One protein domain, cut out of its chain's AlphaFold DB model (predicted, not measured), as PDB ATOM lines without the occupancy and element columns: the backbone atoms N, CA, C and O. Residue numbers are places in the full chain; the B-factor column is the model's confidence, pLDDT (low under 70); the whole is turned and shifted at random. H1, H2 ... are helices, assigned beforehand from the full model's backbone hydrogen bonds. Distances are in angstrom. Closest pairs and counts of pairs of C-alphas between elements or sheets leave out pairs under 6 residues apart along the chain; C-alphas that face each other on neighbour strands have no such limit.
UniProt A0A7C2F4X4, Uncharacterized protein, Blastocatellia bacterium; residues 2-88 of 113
ATOM      1  N   GLU A   2      72.690  71.989  86.933       80.56
ATOM      2  CA  GLU A   2      73.585  72.037  88.107       80.56
ATOM      3  C   GLU A   2      75.022  71.556  87.819       80.56
ATOM      4  O   GLU A   2      75.961  72.297  88.098       80.56
ATOM      5  N   ARG A   3      75.205  70.420  87.123       83.81
ATOM      6  CA  ARG A   3      76.536  69.932  86.689       83.81
ATOM      7  C   ARG A   3      77.322  70.991  85.906       83.81
ATOM      8  O   ARG A   3      78.454  71.302  86.247       83.81
ATOM      9  N   ASN A   4      76.706  71.616  84.900       83.81
ATOM     10  CA  ASN A   4      77.381  72.628  84.071       83.81
ATOM     11  C   ASN A   4      77.741  73.893  84.871       83.81
ATOM     12  O   ASN A   4      78.760  74.532  84.600       83.81
ATOM     13  N   ARG A   5      76.919  74.270  85.862       87.50
ATOM     14  CA  ARG A   5      77.223  75.383  86.776       87.50
ATOM     15  C   ARG A   5      78.415  75.051  87.668       87.50
ATOM     16  O   ARG A   5      79.278  75.908  87.846       87.50
ATOM     17  N   GLU A   6      78.470  73.837  88.205       91.75
ATOM     18  CA  GLU A   6      79.593  73.360  89.012       91.75
ATOM     19  C   GLU A   6      80.890  73.317  88.199       91.75
ATOM     20  O   GLU A   6      81.870  73.944  88.596       91.75
ATOM     21  N   VAL A   7      80.866  72.708  87.009       91.00
ATOM     22  CA  VAL A   7      82.008  72.675  86.079       91.00
ATOM     23  C   VAL A   7      82.506  74.090  85.769       91.00
ATOM     24  O   VAL A   7      83.694  74.369  85.902       91.00
ATOM     25  N   THR A   8      81.607  75.041  85.487       90.25
ATOM     26  CA  THR A   8      81.988  76.449  85.260       90.25
ATOM     27  C   THR A   8      82.707  77.063  86.471       90.25
ATOM     28  O   THR A   8      83.674  77.810  86.315       90.25
ATOM     29  N   LYS A   9      82.250  76.773  87.699       93.00
ATOM     30  CA  LYS A   9      82.914  77.254  88.922       93.00
ATOM     31  C   LYS A   9      84.300  76.627  89.082       93.00
ATOM     32  O   LYS A   9      85.239  77.351  89.404       93.00
ATOM     33  N   LEU A  10      84.440  75.329  88.815       93.94
ATOM     34  CA  LEU A  10      85.716  74.612  88.896       93.94
ATOM     35  C   LEU A  10      86.731  75.126  87.862       93.94
ATOM     36  O   LEU A  10      87.881  75.377  88.218       93.94
ATOM     37  N   ILE A  11      86.301  75.419  86.630       91.81
ATOM     38  CA  ILE A  11      87.146  76.058  85.603       91.81
ATOM     39  C   ILE A  11      87.621  77.441  86.061       91.81
ATOM     40  O   ILE A  11      88.792  77.786  85.912       91.81
ATOM     41  N   ASN A  12      86.746  78.244  86.677       93.19
ATOM     42  CA  ASN A  12      87.149  79.543  87.222       93.19
ATOM     43  C   ASN A  12      88.220  79.404  88.315       93.19
ATOM     44  O   ASN A  12      89.123  80.241  88.396       93.19
ATOM     45  N   VAL A  13      88.136  78.359  89.143       95.06
ATOM     46  CA  VAL A  13      89.173  78.043  90.134       95.06
ATOM     47  C   VAL A  13      90.472  77.637  89.436       95.06
ATOM     48  O   VAL A  13      91.509  78.206  89.763       95.06
ATOM     49  N   LEU A  14      90.430  76.760  88.428       93.56
ATOM     50  CA  LEU A  14      91.614  76.378  87.641       93.56
ATOM     51  C   LEU A  14      92.299  77.585  86.996       93.56
ATOM     52  O   LEU A  14      93.512  77.742  87.111       93.56
ATOM     53  N   ASN A  15      91.525  78.494  86.406       92.88
ATOM     54  CA  ASN A  15      92.044  79.728  85.820       92.88
ATOM     55  C   ASN A  15      92.738  80.622  86.865       92.88
ATOM     56  O   ASN A  15      93.764  81.247  86.578       92.88
ATOM     57  N   ARG A  16      92.229  80.667  88.105       94.06
ATOM     58  CA  ARG A  16      92.891  81.368  89.221       94.06
ATOM     59  C   ARG A  16      94.163  80.653  89.675       94.06
ATOM     60  O   ARG A  16      95.173  81.326  89.863       94.06
ATOM     61  N   VAL A  17      94.145  79.323  89.782       94.06
ATOM     62  CA  VAL A  17      95.330  78.512  90.112       94.06
ATOM     63  C   VAL A  17      96.422  78.712  89.063       94.06
ATOM     64  O   VAL A  17      97.561  78.996  89.417       94.06
ATOM     65  N   GLY A  18      96.083  78.684  87.773       93.00
ATOM     66  CA  GLY A  18      97.036  78.940  86.694       93.00
ATOM     67  C   GLY A  18      97.659  80.340  86.767       93.00
ATOM     68  O   GLY A  18      98.860  80.495  86.540       93.00
ATOM     69  N   ARG A  19      96.884  81.372  87.129       92.44
ATOM     70  CA  ARG A  19      97.416  82.731  87.359       92.44
ATOM     71  C   ARG A  19      98.342  82.786  88.577       92.44
ATOM     72  O   ARG A  19      99.433  83.336  88.462       92.44
ATOM     73  N   ALA A  20      97.955  82.176  89.696       92.06
ATOM     74  CA  ALA A  20      98.781  82.112  90.903       92.06
ATOM     75  C   ALA A  20     100.104  81.364  90.658       92.06
ATOM     76  O   ALA A  20     101.171  81.858  91.011       92.06
ATOM     77  N   ALA A  21     100.052  80.234  89.954       91.69
ATOM     78  CA  ALA A  21     101.230  79.472  89.560       91.69
ATOM     79  C   ALA A  21     102.139  80.262  88.596       91.69
ATOM     80  O   ALA A  21     103.360  80.186  88.698       91.69
ATOM     81  N   SER A  22     101.563  81.087  87.709       91.75
ATOM     82  CA  SER A  22     102.334  82.019  86.862       91.75
ATOM     83  C   SER A  22     103.083  83.057  87.698       91.75
ATOM     84  O   SER A  22     104.254  83.321  87.453       91.75
ATOM     85  N   TYR A  23     102.415  83.629  88.701       89.88
ATOM     86  CA  TYR A  23     103.035  84.589  89.608       89.88
ATOM     87  C   TYR A  23     104.169  83.941  90.410       89.88
ATOM     88  O   TYR A  23     105.246  84.518  90.534       89.88
ATOM     89  N   ALA A  24     103.956  82.719  90.904       88.56
ATOM     90  CA  ALA A  24     104.972  81.971  91.633       88.56
ATOM     91  C   ALA A  24     106.194  81.628  90.765       88.56
ATOM     92  O   ALA A  24     107.327  81.742  91.228       88.56
ATOM     93  N   ALA A  25     105.962  81.279  89.496       87.44
ATOM     94  CA  ALA A  25     107.004  81.006  88.510       87.44
ATOM     95  C   ALA A  25     107.916  82.214  88.241       87.44
ATOM     96  O   ALA A  25     109.116  82.036  88.044       87.44
ATOM     97  N   TRP A  26     107.352  83.424  88.186       84.94
ATOM     98  CA  TRP A  26     108.092  84.633  87.810       84.94
ATOM     99  C   TRP A  26     108.720  85.372  88.986       84.94
ATOM    100  O   TRP A  26     109.760  85.994  88.811       84.94
ATOM    101  N   ASN A  27     108.137  85.270  90.179       84.75
ATOM    102  CA  ASN A  27     108.634  85.981  91.359       84.75
ATOM    103  C   ASN A  27     109.493  85.109  92.279       84.75
ATOM    104  O   ASN A  27     109.696  85.474  93.433       84.75
ATOM    105  N   ASN A  28     109.954  83.951  91.787       69.56
ATOM    106  CA  ASN A  28     110.680  82.948  92.570       69.56
ATOM    107  C   ASN A  28     110.001  82.688  93.928       69.56
ATOM    108  O   ASN A  28     110.634  82.734  94.983       69.56
ATOM    109  N   ALA A  29     108.673  82.534  93.904       67.81
ATOM    110  CA  ALA A  29     107.896  82.465  95.134       67.81
ATOM    111  C   ALA A  29     108.282  81.233  95.961       67.81
ATOM    112  O   ALA A  29     108.632  80.191  95.404       67.81
ATOM    113  N   GLN A  30     108.157  81.360  97.288       73.25
ATOM    114  CA  GLN A  30     108.400  80.288  98.254       73.25
ATOM    115  C   GLN A  30     107.818  78.946  97.784       73.25
ATOM    116  O   GLN A  30     106.694  78.884  97.272       73.25
ATOM    117  N   ALA A  31     108.548  77.859  98.052       80.06
ATOM    118  CA  ALA A  31     108.143  76.486  97.739       80.06
ATOM    119  C   ALA A  31     106.711  76.146  98.208       80.06
ATOM    120  O   ALA A  31     106.026  75.333  97.592       80.06
ATOM    121  N   ASP A  32     106.218  76.805  99.257       86.38
ATOM    122  CA  ASP A  32     104.856  76.656  99.779       86.38
ATOM    123  C   ASP A  32     103.778  77.085  98.781       86.38
ATOM    124  O   ASP A  32     102.764  76.402  98.637       86.38
ATOM    125  N   ALA A  33     104.000  78.174  98.041       87.38
ATOM    126  CA  ALA A  33     103.056  78.656  97.038       87.38
ATOM    127  C   ALA A  33     102.980  77.701  95.837       87.38
ATOM    128  O   ALA A  33     101.892  77.451  95.309       87.38
ATOM    129  N   ALA A  34     104.123  77.134  95.437       88.56
ATOM    130  CA  ALA A  34     104.201  76.121  94.387       88.56
ATOM    131  C   ALA A  34     103.410  74.863  94.774       88.56
ATOM    132  O   ALA A  34     102.508  74.448  94.038       88.56
ATOM    133  N   ARG A  35     103.685  74.334  95.975       92.50
ATOM    134  CA  ARG A  35     102.988  73.173  96.546       92.50
ATOM    135  C   ARG A  35     101.490  73.421  96.648       92.50
ATOM    136  O   ARG A  35     100.703  72.614  96.166       92.50
ATOM    137  N   PHE A  36     101.090  74.577  97.181       92.50
ATOM    138  CA  PHE A  36      99.681  74.948  97.287       92.50
ATOM    139  C   PHE A  36      98.977  74.920  95.925       92.50
ATOM    140  O   PHE A  36      97.895  74.345  95.811       92.50
ATOM    141  N   CYS A  37      99.585  75.489  94.879       93.94
ATOM    142  CA  CYS A  37      98.992  75.480  93.542       93.94
ATOM    143  C   CYS A  37      98.825  74.052  92.997       93.94
ATOM    144  O   CYS A  37      97.765  73.743  92.448       93.94
ATOM    145  N   ALA A  38      99.826  73.182  93.173       95.06
ATOM    146  CA  ALA A  38      99.755  71.783  92.743       95.06
ATOM    147  C   ALA A  38      98.655  71.014  93.499       95.06
ATOM    148  O   ALA A  38      97.832  70.333  92.885       95.06
ATOM    149  N   THR A  39      98.556  71.200  94.820       96.19
ATOM    150  CA  THR A  39      97.491  70.603  95.639       96.19
ATOM    151  C   THR A  39      96.103  71.087  95.211       96.19
ATOM    152  O   THR A  39      95.183  70.277  95.092       96.19
ATOM    153  N   GLN A  40      95.924  72.389  94.960       96.12
ATOM    154  CA  GLN A  40      94.636  72.920  94.501       96.12
ATOM    155  C   GLN A  40      94.258  72.380  93.119       96.12
ATOM    156  O   GLN A  40      93.107  71.992  92.922       96.12
ATOM    157  N   TYR A  41      95.214  72.300  92.188       96.81
ATOM    158  CA  TYR A  41      94.996  71.670  90.885       96.81
ATOM    159  C   TYR A  41      94.506  70.223  91.043       96.81
ATOM    160  O   TYR A  41      93.454  69.878  90.507       96.81
ATOM    161  N   ASN A  42      95.195  69.409  91.849       97.00
ATOM    162  CA  ASN A  42      94.835  68.004  92.055       97.00
ATOM    163  C   ASN A  42      93.443  67.832  92.679       97.00
ATOM    164  O   ASN A  42      92.703  66.933  92.291       97.00
ATOM    165  N   ARG A  43      93.051  68.710  93.613       96.62
ATOM    166  CA  ARG A  43      91.703  68.687  94.211       96.62
ATOM    167  C   ARG A  43      90.617  68.985  93.184       96.62
ATOM    168  O   ARG A  43      89.584  68.319  93.175       96.62
ATOM    169  N   VAL A  44      90.846  69.969  92.315       96.31
ATOM    170  CA  VAL A  44      89.888  70.289  91.252       96.31
ATOM    171  C   VAL A  44      89.839  69.171  90.210       96.31
ATOM    172  O   VAL A  44      88.745  68.790  89.806       96.31
ATOM    173  N   LEU A  45      90.984  68.595  89.833       96.31
ATOM    174  CA  LEU A  45      91.044  67.443  88.931       96.31
ATOM    175  C   LEU A  45      90.275  66.242  89.495       96.31
ATOM    176  O   LEU A  45      89.496  65.634  88.766       96.31
ATOM    177  N   ALA A  46      90.439  65.929  90.783       96.25
ATOM    178  CA  ALA A  46      89.694  64.853  91.433       96.25
ATOM    179  C   ALA A  46      88.181  65.096  91.347       96.25
ATOM    180  O   ALA A  46      87.445  64.233  90.874       96.25
ATOM    181  N   ARG A  47      87.723  66.310  91.685       95.62
ATOM    182  CA  ARG A  47      86.298  66.655  91.604       95.62
ATOM    183  C   ARG A  47      85.761  66.615  90.172       95.62
ATOM    184  O   ARG A  47      84.648  66.156  89.946       95.62
ATOM    185  N   LEU A  48      86.535  67.082  89.197       93.94
ATOM    186  CA  LEU A  48      86.153  66.996  87.787       93.94
ATOM    187  C   LEU A  48      86.107  65.539  87.308       93.94
ATOM    188  O   LEU A  48      85.211  65.195  86.549       93.94
ATOM    189  N   THR A  49      87.001  64.679  87.798       94.12
ATOM    190  CA  THR A  49      87.021  63.243  87.472       94.12
ATOM    191  C   THR A  49      85.816  62.506  88.063       94.12
ATOM    192  O   THR A  49      85.276  61.607  87.428       94.12
ATOM    193  N   GLU A  50      85.332  62.904  89.243       93.62
ATOM    194  CA  GLU A  50      84.060  62.396  89.782       93.62
ATOM    195  C   GLU A  50      82.870  62.762  88.878       93.62
ATOM    196  O   GLU A  50      81.932  61.981  88.728       93.62
ATOM    197  N   LEU A  51      82.902  63.955  88.270       90.75
ATOM    198  CA  LEU A  51      81.857  64.427  87.359       90.75
ATOM    199  C   LEU A  51      81.978  63.826  85.953       90.75
ATOM    200  O   LEU A  51      80.961  63.713  85.263       90.75
ATOM    201  N   ASP A  52      83.191  63.505  85.512       89.62
ATOM    202  CA  ASP A  52      83.511  62.852  84.245       89.62
ATOM    203  C   ASP A  52      84.711  61.898  84.410       89.62
ATOM    204  O   ASP A  52      85.873  62.318  84.323       89.62
ATOM    205  N   PRO A  53      84.452  60.592  84.609       90.50
ATOM    206  CA  PRO A  53      85.510  59.598  84.778       90.50
ATOM    207  C   PRO A  53      86.467  59.482  83.583       90.50
ATOM    208  O   PRO A  53      87.592  58.996  83.748       90.50
ATOM    209  N   GLY A  54      86.061  59.932  82.386       89.81
ATOM    210  CA  GLY A  54      86.890  59.917  81.180       89.81
ATOM    211  C   GLY A  54      88.148  60.782  81.295       89.81
ATOM    212  O   GLY A  54      89.170  60.457  80.687       89.81
ATOM    213  N   LEU A  55      88.120  61.812  82.149       91.31
ATOM    214  CA  LEU A  55      89.251  62.718  82.377       91.31
ATOM    215  C   LEU A  55      90.496  62.023  82.918       91.31
ATOM    216  O   LEU A  55      91.604  62.458  82.616       91.31
ATOM    217  N   SER A  56      90.329  60.936  83.675       89.94
ATOM    218  CA  SER A  56      91.447  60.182  84.261       89.94
ATOM    219  C   SER A  56      92.428  59.634  83.217       89.94
ATOM    220  O   SER A  56      93.586  59.372  83.530       89.94
ATOM    221  N   ARG A  57      91.975  59.471  81.967       91.75
ATOM    222  CA  ARG A  57      92.797  59.013  80.838       91.75
ATOM    223  C   ARG A  57      93.537  60.147  80.133       91.75
ATOM    224  O   ARG A  57      94.485  59.878  79.406       91.75
ATOM    225  N   LEU A  58      93.076  61.384  80.307       92.25
ATOM    226  CA  LEU A  58      93.579  62.565  79.602       92.25
ATOM    227  C   LEU A  58      94.484  63.418  80.490       92.25
ATOM    228  O   LEU A  58      95.461  63.983  80.010       92.25
ATOM    229  N   PHE A  59      94.169  63.496  81.783       94.00
ATOM    230  CA  PHE A  59      94.864  64.343  82.740       94.00
ATOM    231  C   PHE A  59      95.347  63.528  83.930       94.00
ATOM    232  O   PHE A  59      94.603  62.751  84.529       94.00
ATOM    233  N   THR A  60      96.604  63.743  84.300       92.62
ATOM    234  CA  THR A  60      97.239  63.066  85.429       92.62
ATOM    235  C   THR A  60      97.400  64.036  86.603       92.62
ATOM    236  O   THR A  60      97.680  65.222  86.386       92.62
ATOM    237  N   PRO A  61      97.234  63.565  87.852       95.81
ATOM    238  CA  PRO A  61      97.610  64.338  89.027       95.81
ATOM    239  C   PRO A  61      99.091  64.723  88.991       95.81
ATOM    240  O   PRO A  61      99.944  63.944  88.568       95.81
ATOM    241  N   LEU A  62      99.400  65.921  89.470       95.31
ATOM    242  CA  LEU A  62     100.772  66.399  89.585       95.31
ATOM    243  C   LEU A  62     101.387  65.967  90.923       95.31
ATOM    244  O   LEU A  62     100.678  65.935  91.933       95.31
ATOM    245  N   PRO A  63     102.701  65.692  90.988       93.75
ATOM    246  CA  PRO A  63     103.383  65.548  92.271       93.75
ATOM    247  C   PRO A  63     103.326  66.871  93.049       93.75
ATOM    248  O   PRO A  63     103.342  67.946  92.452       93.75
ATOM    249  N   GLU A  64     103.316  66.825  94.385       87.94
ATOM    250  CA  GLU A  64     103.286  68.054  95.203       87.94
ATOM    251  C   GLU A  64     104.498  68.960  94.954       87.94
ATOM    252  O   GLU A  64     104.390  70.180  95.026       87.94
ATOM    253  N   ALA A  65     105.641  68.363  94.607       88.88
ATOM    254  CA  ALA A  65     106.868  69.067  94.248       88.88
ATOM    255  C   ALA A  65     106.881  69.594  92.795       88.88
ATOM    256  O   ALA A  65     107.928  70.028  92.315       88.88
ATOM    257  N   ALA A  66     105.757  69.539  92.070       92.44
ATOM    258  CA  ALA A  66     105.669  70.069  90.714       92.44
ATOM    259  C   ALA A  66     106.033  71.559  90.678       92.44
ATOM    260  O   ALA A  66     105.620  72.352  91.528       92.44
ATOM    261  N   SER A  67     106.795  71.951  89.653       92.44
ATOM    262  CA  SER A  67     107.190  73.347  89.499       92.44
ATOM    263  C   SER A  67     105.967  74.234  89.222       92.44
ATOM    264  O   SER A  67     105.007  73.795  88.572       92.44
ATOM    265  N   PRO A  68     105.990  75.512  89.643       92.00
ATOM    266  CA  PRO A  68     104.921  76.458  89.330       92.00
ATOM    267  C   PRO A  68     104.619  76.545  87.826       92.00
ATOM    268  O   PRO A  68     103.465  76.667  87.417       92.00
ATOM    269  N   GLN A  69     105.648  76.434  86.984       93.69
ATOM    270  CA  GLN A  69     105.525  76.442  85.531       93.69
ATOM    271  C   GLN A  69     104.727  75.236  85.018       93.69
ATOM    272  O   GLN A  69     103.855  75.427  84.171       93.69
ATOM    273  N   VAL A  70     104.984  74.032  85.540       94.81
ATOM    274  CA  VAL A  70     104.248  72.811  85.171       94.81
ATOM    275  C   VAL A  70     102.796  72.908  85.634       94.81
ATOM    276  O   VAL A  70     101.886  72.728  84.828       94.81
ATOM    277  N   THR A  71     102.565  73.308  86.886       95.25
ATOM    278  CA  THR A  71     101.211  73.500  87.432       95.25
ATOM    279  C   THR A  71     100.405  74.521  86.628       95.25
ATOM    280  O   THR A  71      99.224  74.314  86.350       95.25
ATOM    281  N   ARG A  72     101.041  75.616  86.192       94.56
ATOM    282  CA  ARG A  72     100.420  76.620  85.319       94.56
ATOM    283  C   ARG A  72      99.980  76.027  83.982       94.56
ATOM    284  O   ARG A  72      98.896  76.371  83.515       94.56
ATOM    285  N   ILE A  73     100.834  75.228  83.342       95.19
ATOM    286  CA  ILE A  73     100.541  74.619  82.038       95.19
ATOM    287  C   ILE A  73      99.364  73.654  82.186       95.19
ATOM    288  O   ILE A  73      98.344  73.857  81.533       95.19
ATOM    289  N   ALA A  74      99.447  72.724  83.138       95.88
ATOM    290  CA  ALA A  74      98.403  71.733  83.385       95.88
ATOM    291  C   ALA A  74      97.042  72.376  83.708       95.88
ATOM    292  O   ALA A  74      96.016  72.003  83.142       95.88
ATOM    293  N   ALA A  75      97.020  73.404  84.568       94.38
ATOM    294  CA  ALA A  75      95.782  74.104  84.910       94.38
ATOM    295  C   ALA A  75      95.137  74.802  83.698       94.38
ATOM    296  O   ALA A  75      93.910  74.864  83.614       94.38
ATOM    297  N   ARG A  76      95.942  75.322  82.760       93.25
ATOM    298  CA  ARG A  76      95.446  75.956  81.528       93.25
ATOM    299  C   ARG A  76      94.935  74.935  80.520       93.25
ATOM    300  O   ARG A  76      93.905  75.184  79.911       93.25
ATOM    301  N   GLU A  77      95.631  73.816  80.351       94.00
ATOM    302  CA  GLU A  77      95.200  72.739  79.452       94.00
ATOM    303  C   GLU A  77      93.874  72.131  79.916       94.00
ATOM    304  O   GLU A  77      92.946  72.005  79.119       94.00
ATOM    305  N   LEU A  78      93.742  71.860  81.219       93.75
ATOM    306  CA  LEU A  78      92.501  71.352  81.797       93.75
ATOM    307  C   LEU A  78      91.348  72.359  81.672       93.75
ATOM    308  O   LEU A  78      90.229  71.976  81.344       93.75
ATOM    309  N   ALA A  79      91.602  73.651  81.902       91.88
ATOM    310  CA  ALA A  79      90.587  74.685  81.695       91.88
ATOM    311  C   ALA A  79      90.155  74.771  80.220       91.88
ATOM    312  O   ALA A  79      88.959  74.788  79.938       91.88
ATOM    313  N   ALA A  80      91.113  74.758  79.288       89.81
ATOM    314  CA  ALA A  80      90.853  74.835  77.853       89.81
ATOM    315  C   ALA A  80      90.034  73.643  77.333       89.81
ATOM    316  O   ALA A  80      89.158  73.834  76.492       89.81
ATOM    317  N   TYR A  81      90.274  72.438  77.862       90.44
ATOM    318  CA  TYR A  81      89.507  71.235  77.523       90.44
ATOM    319  C   TYR A  81      88.002  71.434  77.747       90.44
ATOM    320  O   TYR A  81      87.191  71.172  76.863       90.44
ATOM    321  N   PHE A  82      87.623  71.984  78.902       85.88
ATOM    322  CA  PHE A  82      86.219  72.258  79.190       85.88
ATOM    323  C   PHE A  82      85.694  73.537  78.536       85.88
ATOM    324  O   PHE A  82      84.495  73.651  78.292       85.88
ATOM    325  N   GLU A  83      86.550  74.521  78.262       78.69
ATOM    326  CA  GLU A  83      86.143  75.716  77.519       78.69
ATOM    327  C   GLU A  83      85.721  75.371  76.081       78.69
ATOM    328  O   GLU A  83      84.793  76.003  75.578       78.69
ATOM    329  N   ASP A  84      86.293  74.334  75.458       65.25
ATOM    330  CA  ASP A  84      85.859  73.843  74.140       65.25
ATOM    331  C   ASP A  84      84.482  73.143  74.202       65.25
ATOM    332  O   ASP A  84      83.613  73.362  73.352       65.25
ATOM    333  N   GLU A  85      84.207  72.394  75.276       58.56
ATOM    334  CA  GLU A  85      82.899  71.757  75.512       58.56
ATOM    335  C   GLU A  85      81.792  72.765  75.879       58.56
ATOM    336  O   GLU A  85      80.634  72.622  75.475       58.56
ATOM    337  N   VAL A  86      82.129  73.813  76.638       53.88
ATOM    338  CA  VAL A  86      81.188  74.850  77.107       53.88
ATOM    339  C   VAL A  86      81.038  75.993  76.082       53.88
ATOM    340  O   VAL A  86      80.014  76.687  76.052       53.88
ATOM    341  N   GLY A  87      82.030  76.171  75.205       51.38
ATOM    342  CA  GLY A  87      82.145  77.242  74.213       51.38
ATOM    343  C   GLY A  87      81.144  77.179  73.059       51.38
ATOM    344  O   GLY A  87      80.873  78.208  72.444       51.38
ATOM    345  N   ARG A  88      80.483  76.036  72.826       48.81
ATOM    346  CA  ARG A  88      79.386  75.941  71.838       48.81
ATOM    347  C   ARG A  88      78.113  76.709  72.229       48.81
ATOM    348  O   ARG A  88      77.210  76.819  71.409       48.81
TER     349      ARG A  88
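AT A GLANCE: This is residues 2 to 88 of the 113 residues of an uncharacterized protein of Blastocatellia bacterium (UniProt A0A7C2F4X4). Three long helices, H1, H2 and H4, lie nearly side by side as an elongated bundle, their centres making a triangle; H1 and H2 form a helical hairpin, and H4 packs along H1 and meets H2 with their first parts alone. A short helix, H3, follows the last end of H2, and residues 58 to 67 run from it back along the bundle to the beginning of H4. The printed part has 87 residues with four named helices, in the order H1, H2, H3, H4, and no named strand; its class is all helix. It is compact, with a radius of gyration of the C-alphas of 12.6 A, and spans 37 by 21 by 18 A.

HOW THE PARTS SIT: The longest helix is H1, residues 2 to 26. H2, residues 31 to 51, touches H1 at a shallow tilt of 20 degrees, opposite ways; their closest C-alphas, of Val 17 and Cys 37, are 5.9 A apart. H4, residues 68 to 86, touches H1 at a shallow tilt of 27 degrees, opposite ways; their closest C-alphas, of Gly 18 and Arg 72, are 4.3 A apart. H2 and H4 touch with residues 34 to 41 and 68 to 75 alone, the same way at a shallow tilt of 26 degrees; their closest C-alphas, of Ala 34 and Pro 68, are 5.1 A apart. The helix packing is mostly aligned. H3, residues 53 to 57, only just touches H2, only at the corner by their link, with 3 pairs of C-alphas within 8 A; the closest, those of Thr 49 and Leu 55, are 5.6 A apart. H3 is apart from H1 and from H4. In H1 and H2 every O i to N i+4 pair is within hydrogen-bond range, in H4 13 of 15; in H3 0 of 1 is, beside 2 of 2 O i to N i+3 pairs.

IN THESE COORDINATES: H1 measures 36.7 A from C-alpha 2 at (73.585, 72.037, 88.107) to C-alpha 26 at (108.092, 84.633, 87.810). H2 measures 30.7 A from C-alpha 31 to C-alpha 51, and the five residues of H3 measure 8.3 A. H4 measures 26.7 A and ends with C-alpha 86 at (81.188, 74.850, 77.107).

THE WHOLE: The two C-alphas farthest apart, those of Gln 30 and Arg 88, are 39.5 A apart. The printed part has no cut. The links from H1 to H2 and from H2 to H3 are tight, and the link of 10 residues from H3 to H4 is short. The mean pLDDT of the printed part is 88.9; residues 28 to 29 and 84 to 88, of which 84 to 86 belong to H4, are under 70.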